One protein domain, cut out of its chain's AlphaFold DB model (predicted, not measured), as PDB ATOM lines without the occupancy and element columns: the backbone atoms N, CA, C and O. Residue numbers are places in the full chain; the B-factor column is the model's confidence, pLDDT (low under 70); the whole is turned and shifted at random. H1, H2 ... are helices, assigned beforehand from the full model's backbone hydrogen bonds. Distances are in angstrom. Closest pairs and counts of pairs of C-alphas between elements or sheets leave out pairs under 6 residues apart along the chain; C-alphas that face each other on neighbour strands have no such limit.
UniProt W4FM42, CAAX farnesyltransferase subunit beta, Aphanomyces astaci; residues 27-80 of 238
ATOM      1  N   GLN A  27     -28.661 -47.274 -19.640       78.75
ATOM      2  CA  GLN A  27     -28.937 -45.839 -19.685       78.75
ATOM      3  C   GLN A  27     -29.903 -45.441 -18.564       78.75
ATOM      4  O   GLN A  27     -29.601 -44.525 -17.806       78.75
ATOM      5  N   GLN A  28     -31.017 -46.162 -18.411       80.62
ATOM      6  CA  GLN A  28     -32.006 -45.889 -17.367       80.62
ATOM      7  C   GLN A  28     -31.434 -46.074 -15.951       80.62
ATOM      8  O   GLN A  28     -31.703 -45.263 -15.062       80.62
ATOM      9  N   GLU A  29     -30.629 -47.116 -15.735       87.06
ATOM     10  CA  GLU A  29     -29.906 -47.332 -14.476       87.06
ATOM     11  C   GLU A  29     -28.944 -46.173 -14.189       87.06
ATOM     12  O   GLU A  29     -28.955 -45.620 -13.090       87.06
ATOM     13  N   THR A  30     -28.166 -45.749 -15.190       82.75
ATOM     14  CA  THR A  30     -27.223 -44.625 -15.074       82.75
ATOM     15  C   THR A  30     -27.947 -43.323 -14.752       82.75
ATOM     16  O   THR A  30     -27.554 -42.618 -13.829       82.75
ATOM     17  N   GLU A  31     -29.029 -43.010 -15.466       80.25
ATOM     18  CA  GLU A  31     -29.844 -41.816 -15.223       80.25
ATOM     19  C   GLU A  31     -30.439 -41.816 -13.814       80.25
ATOM     20  O   GLU A  31     -30.389 -40.796 -13.126       80.25
ATOM     21  N   SER A  32     -30.946 -42.964 -13.355       80.88
ATOM     22  CA  SER A  32     -31.500 -43.115 -12.005       80.88
ATOM     23  C   SER A  32     -30.428 -42.892 -10.935       80.88
ATOM     24  O   SER A  32     -30.651 -42.144  -9.981       80.88
ATOM     25  N   LEU A  33     -29.241 -43.482 -11.114       82.12
ATOM     26  CA  LEU A  33     -28.107 -43.301 -10.206       82.12
ATOM     27  C   LEU A  33     -27.620 -41.850 -10.202       82.12
ATOM     28  O   LEU A  33     -27.514 -41.257  -9.134       82.12
ATOM     29  N   CYS A  34     -27.383 -41.239 -11.364       75.94
ATOM     30  CA  CYS A  34     -26.959 -39.840 -11.459       75.94
ATOM     31  C   CYS A  34     -27.981 -38.877 -10.841       75.94
ATOM     32  O   CYS A  34     -27.590 -37.961 -10.123       75.94
ATOM     33  N   THR A  35     -29.279 -39.107 -11.062       78.25
ATOM     34  CA  THR A  35     -30.349 -38.267 -10.497       78.25
ATOM     35  C   THR A  35     -30.315 -38.269  -8.972       78.25
ATOM     36  O   THR A  35     -30.562 -37.232  -8.362       78.25
ATOM     37  N   SER A  36     -29.926 -39.387  -8.346       79.62
ATOM     38  CA  SER A  36     -29.782 -39.459  -6.886       79.62
ATOM     39  C   SER A  36     -28.706 -38.521  -6.315       79.62
ATOM     40  O   SER A  36     -28.767 -38.185  -5.137       79.62
ATOM     41  N   PHE A  37     -27.770 -38.036  -7.142       80.19
ATOM     42  CA  PHE A  37     -26.760 -37.047  -6.751       80.19
ATOM     43  C   PHE A  37     -27.186 -35.590  -7.000       80.19
ATOM     44  O   PHE A  37     -26.521 -34.674  -6.517       80.19
ATOM     45  N   PHE A  38     -28.280 -35.339  -7.727       81.31
ATOM     46  CA  PHE A  38     -28.787 -33.989  -8.013       81.31
ATOM     47  C   PHE A  38     -29.756 -33.498  -6.933       81.31
ATOM     48  O   PHE A  38     -30.899 -33.132  -7.205       81.31
ATOM     49  N   VAL A  39     -29.280 -33.497  -5.691       81.12
ATOM     50  CA  VAL A  39     -30.022 -33.010  -4.526       81.12
ATOM     51  C   VAL A  39     -29.602 -31.562  -4.236       81.12
ATOM     52  O   VAL A  39     -28.398 -31.289  -4.213       81.12
ATOM     53  N   PRO A  40     -30.539 -30.618  -4.012       83.19
ATOM     54  CA  PRO A  40     -30.190 -29.258  -3.604       83.19
ATOM     55  C   PRO A  40     -29.377 -29.281  -2.306       83.19
ATOM     56  O   PRO A  40     -29.803 -29.900  -1.329       83.19
ATOM     57  N   LEU A  41     -28.221 -28.617  -2.276       83.81
ATOM     58  CA  LEU A  41     -27.318 -28.656  -1.118       83.81
ATOM     59  C   LEU A  41     -28.004 -28.144   0.153       83.81
ATOM     60  O   LEU A  41     -27.816 -28.705   1.227       83.81
ATOM     61  N   GLU A  42     -28.866 -27.139   0.029       83.31
ATOM     62  CA  GLU A  42     -29.666 -26.588   1.124       83.31
ATOM     63  C   GLU A  42     -30.649 -27.587   1.753       83.31
ATOM     64  O   GLU A  42     -31.124 -27.355   2.864       83.31
ATOM     65  N   SER A  43     -30.963 -28.686   1.060       87.31
ATOM     66  CA  SER A  43     -31.842 -29.740   1.573       87.31
ATOM     67  C   SER A  43     -31.096 -30.828   2.349       87.31
ATOM     68  O   SER A  43     -31.738 -31.657   2.997       87.31
ATOM     69  N   LEU A  44     -29.758 -30.822   2.319       86.62
ATOM     70  CA  LEU A  44     -28.946 -31.799   3.035       86.62
ATOM     71  C   LEU A  44     -28.878 -31.486   4.540       86.62
ATOM     72  O   LEU A  44     -28.825 -30.318   4.940       86.62
ATOM     73  N   PRO A  45     -28.820 -32.514   5.404       93.44
ATOM     74  CA  PRO A  45     -28.581 -32.330   6.829       93.44
ATOM     75  C   PRO A  45     -27.286 -31.539   7.109       93.44
ATOM     76  O   PRO A  45     -26.265 -31.783   6.459       93.44
ATOM     77  N   PRO A  46     -27.245 -30.669   8.141       91.94
ATOM     78  CA  PRO A  46     -26.058 -29.860   8.446       91.94
ATOM     79  C   PRO A  46     -24.771 -30.670   8.654       91.94
ATOM     80  O   PRO A  46     -23.687 -30.228   8.285       91.94
ATOM     81  N   HIS A  47     -24.880 -31.872   9.226       94.25
ATOM     82  CA  HIS A  47     -23.725 -32.742   9.432       94.25
ATOM     83  C   HIS A  47     -23.132 -33.251   8.107       94.25
ATOM     84  O   HIS A  47     -21.913 -33.337   7.993       94.25
ATOM     85  N   GLU A  48     -23.963 -33.519   7.095       91.38
ATOM     86  CA  GLU A  48     -23.513 -33.918   5.757       91.38
ATOM     87  C   GLU A  48     -22.854 -32.740   5.032       91.38
ATOM     88  O   GLU A  48     -21.779 -32.894   4.457       91.38
ATOM     89  N   LEU A  49     -23.426 -31.535   5.141       91.19
ATOM     90  CA  LEU A  49     -22.816 -30.314   4.601       91.19
ATOM     91  C   LEU A  49     -21.420 -30.063   5.184       91.19
ATOM     92  O   LEU A  49     -20.474 -29.793   4.442       91.19
ATOM     93  N   HIS A  50     -21.258 -30.215   6.500       92.62
ATOM     94  CA  HIS A  50     -19.952 -30.089   7.148       92.62
ATOM     95  C   HIS A  50     -18.979 -31.208   6.759       92.62
ATOM     96  O   HIS A  50     -17.782 -30.942   6.625       92.62
ATOM     97  N   GLN A  51     -19.456 -32.437   6.539       94.25
ATOM     98  CA  GLN A  51     -18.621 -33.526   6.023       94.25
ATOM     99  C   GLN A  51     -18.114 -33.220   4.610       94.25
ATOM    100  O   GLN A  51     -16.917 -33.345   4.353       94.25
ATOM    101  N   LEU A  52     -18.991 -32.765   3.712       92.44
ATOM    102  CA  LEU A  52     -18.625 -32.391   2.344       92.44
ATOM    103  C   LEU A  52     -17.649 -31.205   2.314       92.44
ATOM    104  O   LEU A  52     -16.692 -31.213   1.538       92.44
ATOM    105  N   GLN A  53     -17.841 -30.219   3.191       93.25
ATOM    106  CA  GLN A  53     -16.914 -29.096   3.362       93.25
ATOM    107  C   GLN A  53     -15.551 -29.560   3.898       93.25
ATOM    108  O   GLN A  53     -14.516 -29.231   3.321       93.25
ATOM    109  N   SER A  54     -15.536 -30.419   4.923       93.50
ATOM    110  CA  SER A  54     -14.303 -31.007   5.477       93.50
ATOM    111  C   SER A  54     -13.557 -31.874   4.458       93.50
ATOM    112  O   SER A  54     -12.331 -31.939   4.461       93.50
ATOM    113  N   ALA A  55     -14.287 -32.519   3.543       92.69
ATOM    114  CA  ALA A  55     -13.720 -33.291   2.441       92.69
ATOM    115  C   ALA A  55     -13.178 -32.419   1.287       92.69
ATOM    116  O   ALA A  55     -12.611 -32.971   0.332       92.69
ATOM    117  N   GLY A  56     -13.351 -31.094   1.361       92.50
ATOM    118  CA  GLY A  56     -12.956 -30.111   0.347       92.50
ATOM    119  C   GLY A  56     -13.922 -29.994  -0.835       92.50
ATOM    120  O   GLY A  56     -13.634 -29.263  -1.781       92.50
ATOM    121  N   PHE A  57     -15.046 -30.720  -0.808       93.50
ATOM    122  CA  PHE A  57     -16.032 -30.720  -1.891       93.50
ATOM    123  C   PHE A  57     -16.887 -29.453  -1.886       93.50
ATOM    124  O   PHE A  57     -17.327 -29.015  -2.944       93.50
ATOM    125  N   LEU A  58     -17.081 -28.846  -0.712       93.44
ATOM    126  CA  LEU A  58     -17.711 -27.538  -0.556       93.44
ATOM    127  C   LEU A  58     -16.692 -26.511  -0.048       93.44
ATOM    128  O   LEU A  58     -15.822 -26.847   0.755       93.44
ATOM    129  N   ASN A  59     -16.796 -25.258  -0.491       91.25
ATOM    130  CA  ASN A  59     -16.017 -24.150   0.080       91.25
ATOM    131  C   ASN A  59     -16.675 -23.561   1.344       91.25
ATOM    132  O   ASN A  59     -17.728 -24.020   1.784       91.25
ATOM    133  N   ASP A  60     -16.092 -22.498   1.907       90.44
ATOM    134  CA  ASP A  60     -16.619 -21.806   3.100       90.44
ATOM    135  C   ASP A  60     -18.015 -21.190   2.893       90.44
ATOM    136  O   ASP A  60     -18.709 -20.857   3.852       90.44
ATOM    137  N   ARG A  61     -18.446 -21.047   1.635       90.69
ATOM    138  CA  ARG A  61     -19.769 -20.556   1.226       90.69
ATOM    139  C   ARG A  61     -20.734 -21.682   0.839       90.69
ATOM    140  O   ARG A  61     -21.811 -21.389   0.331       90.69
ATOM    141  N   PHE A  62     -20.365 -22.941   1.082       87.44
ATOM    142  CA  PHE A  62     -21.112 -24.138   0.685       87.44
ATOM    143  C   PHE A  62     -21.321 -24.278  -0.836       87.44
ATOM    144  O   PHE A  62     -22.318 -24.829  -1.290       87.44
ATOM    145  N   GLU A  63     -20.362 -23.807  -1.638       88.44
ATOM    146  CA  GLU A  63     -20.343 -23.984  -3.097       88.44
ATOM    147  C   GLU A  63     -19.533 -25.225  -3.489       88.44
ATOM    148  O   GLU A  63     -18.440 -25.437  -2.957       88.44
ATOM    149  N   VAL A  64     -20.030 -26.005  -4.458       90.94
ATOM    150  CA  VAL A  64     -19.334 -27.189  -4.994       90.94
ATOM    151  C   VAL A  64     -18.002 -26.804  -5.638       90.94
ATOM    152  O   VAL A  64     -17.937 -25.901  -6.474       90.94
ATOM    153  N   ARG A  65     -16.941 -27.539  -5.298       91.56
ATOM    154  CA  ARG A  65     -15.597 -27.400  -5.863       91.56
ATOM    155  C   ARG A  65     -15.160 -28.664  -6.594       91.56
ATOM    156  O   ARG A  65     -15.377 -29.783  -6.138       91.56
ATOM    157  N   LEU A  66     -14.437 -28.465  -7.696       90.50
ATOM    158  CA  LEU A  66     -13.600 -29.514  -8.271       90.50
ATOM    159  C   LEU A  66     -12.457 -29.827  -7.297       90.50
ATOM    160  O   LEU A  66     -11.716 -28.926  -6.910       90.50
ATOM    161  N   LEU A  67     -12.289 -31.104  -6.955       92.94
ATOM    162  CA  LEU A  67     -11.243 -31.597  -6.054       92.94
ATOM    163  C   LEU A  67      -9.904 -31.750  -6.799       92.94
ATOM    164  O   LEU A  67      -9.370 -32.859  -6.896       92.94
ATOM    165  N   ARG A  68      -9.388 -30.666  -7.393       89.75
ATOM    166  CA  ARG A  68      -8.191 -30.669  -8.267       89.75
ATOM    167  C   ARG A  68      -7.005 -31.384  -7.623       89.75
ATOM    168  O   ARG A  68      -6.357 -32.201  -8.252       89.75
ATOM    169  N   GLU A  69      -6.818 -31.162  -6.342       88.50
ATOM    170  CA  GLU A  69      -5.738 -31.612  -5.474       88.50
ATOM    171  C   GLU A  69      -5.802 -33.128  -5.246       88.50
ATOM    172  O   GLU A  69      -4.796 -33.764  -4.950       88.50
ATOM    173  N   LYS A  70      -6.984 -33.734  -5.432       89.38
ATOM    174  CA  LYS A  70      -7.180 -35.190  -5.448       89.38
ATOM    175  C   LYS A  70      -7.112 -35.754  -6.870       89.38
ATOM    176  O   LYS A  70      -6.597 -36.855  -7.065       89.38
ATOM    177  N   HIS A  71      -7.615 -35.014  -7.858       89.75
ATOM    178  CA  HIS A  71      -7.638 -35.441  -9.258       89.75
ATOM    179  C   HIS A  71      -6.259 -35.407  -9.922       89.75
ATOM    180  O   HIS A  71      -5.939 -36.345 -10.641       89.75
ATOM    181  N   VAL A  72      -5.431 -34.391  -9.670       84.38
ATOM    182  CA  VAL A  72      -4.091 -34.261 -10.264       84.38
ATOM    183  C   VAL A  72      -3.220 -35.473  -9.912       84.38
ATOM    184  O   VAL A  72      -2.792 -36.153 -10.841       84.38
ATOM    185  N   PRO A  73      -3.053 -35.875  -8.634       83.88
ATOM    186  CA  PRO A  73      -2.303 -37.087  -8.311       83.88
ATOM    187  C   PRO A  73      -2.928 -38.366  -8.882       83.88
ATOM    188  O   PRO A  73      -2.212 -39.311  -9.194       83.88
ATOM    189  N   TYR A  74      -4.260 -38.434  -9.000       84.31
ATOM    190  CA  TYR A  74      -4.938 -39.578  -9.619       84.31
ATOM    191  C   TYR A  74      -4.617 -39.694 -11.113       84.31
ATOM    192  O   TYR A  74      -4.298 -40.786 -11.580       84.31
ATOM    193  N   LEU A  75      -4.667 -38.576 -11.837       77.19
ATOM    194  CA  LEU A  75      -4.337 -38.513 -13.257       77.19
ATOM    195  C   LEU A  75      -2.857 -38.800 -13.484       77.19
ATOM    196  O   LEU A  75      -2.555 -39.647 -14.312       77.19
ATOM    197  N   VAL A  76      -1.957 -38.177 -12.714       74.56
ATOM    198  CA  VAL A  76      -0.508 -38.428 -12.794       74.56
ATOM    199  C   VAL A  76      -0.207 -39.915 -12.618       74.56
ATOM    200  O   VAL A  76       0.444 -40.484 -13.479       74.56
ATOM    201  N   ARG A  77      -0.789 -40.590 -11.615       77.00
ATOM    202  CA  ARG A  77      -0.626 -42.050 -11.466       77.00
ATOM    203  C   ARG A  77      -1.104 -42.842 -12.684       77.00
ATOM    204  O   ARG A  77      -0.501 -43.850 -13.021       77.00
ATOM    205  N   GLY A  78      -2.205 -42.430 -13.314       71.44
ATOM    206  CA  GLY A  78      -2.682 -43.062 -14.547       71.44
ATOM    207  C   GLY A  78      -1.738 -42.822 -15.726       71.44
ATOM    208  O   GLY A  78      -1.516 -43.732 -16.518       71.44
ATOM    209  N   LEU A  79      -1.160 -41.619 -15.813       67.44
ATOM    210  CA  LEU A  79      -0.171 -41.247 -16.823       67.44
ATOM    211  C   LEU A  79       1.166 -41.975 -16.615       67.44
ATOM    212  O   LEU A  79       1.776 -42.379 -17.597       67.44
ATOM    213  N   ASP A  80       1.581 -42.214 -15.370       63.75
ATOM    214  CA  ASP A  80       2.789 -42.984 -15.037       63.75
ATOM    215  C   ASP A  80       2.689 -44.448 -15.502       63.75
ATOM    216  O   ASP A  80       3.701 -45.090 -15.770       63.75
TER     217      ASP A  80
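What this domain is: This is residues 27 to 80 of the 238 residues of the protein "CAAX farnesyltransferase subunit beta" of Aphanomyces astaci (UniProt W4FM42). Three short helices are strung along an open chain and none packs on another: H1 and H3 are two arms spread wide apart, and H2 with the loop of residues 55 to 67, which folds back past it, makes the base between them. Residues 27 to 40, with H1, stick out as one arm, and residues 71 to 80, of H3, stick out as the end of the other. The printed part has 54 residues with three named helices, in the order H1, H2, H3, and no named strand; the class is all helix. The whole is loose, with a radius of gyration of the C-alphas of 14.3 A, and flat, spanning 40 by 35 by 14 A.

How they stand to each other: H1, residues 27 to 35, touches no helix and stands free along its length. H2, residues 46 to 54, is apart from H1, with no C-alpha of the one within 8 A of the other; its residues 46 to 48 stand free. H3, residues 68 to 80, is apart from both H1 and H2, with no C-alpha of H3 within 8 A of either, and its residues 71 to 80 stand free. In H1 and H2 every O i to N i+4 pair is within hydrogen-bond range; in H3 8 of 9 are.

Where its parts are: H1 begins at C-alpha 27 (-28.937, -45.839, -19.685) and is 12.0 A long from first to last C-alpha. H2 begins at C-alpha 46 (-26.058, -29.860, 8.446) and is 12.2 A long. H3, the longest helix with 13 residues, is 17.8 A long and ends at C-alpha 80 (2.789, -42.984, -15.037).

The domain as a whole: The two C-alphas farthest apart, those of Ser 43 and Asp 80, are 40.6 A apart. The printed part has no cut. The link from H1 to H2 is short, with 10 residues, and the link from H2 to H3 is long, with 13. The mean pLDDT of the printed part is 85.7, and residues 79 to 80 are under 70.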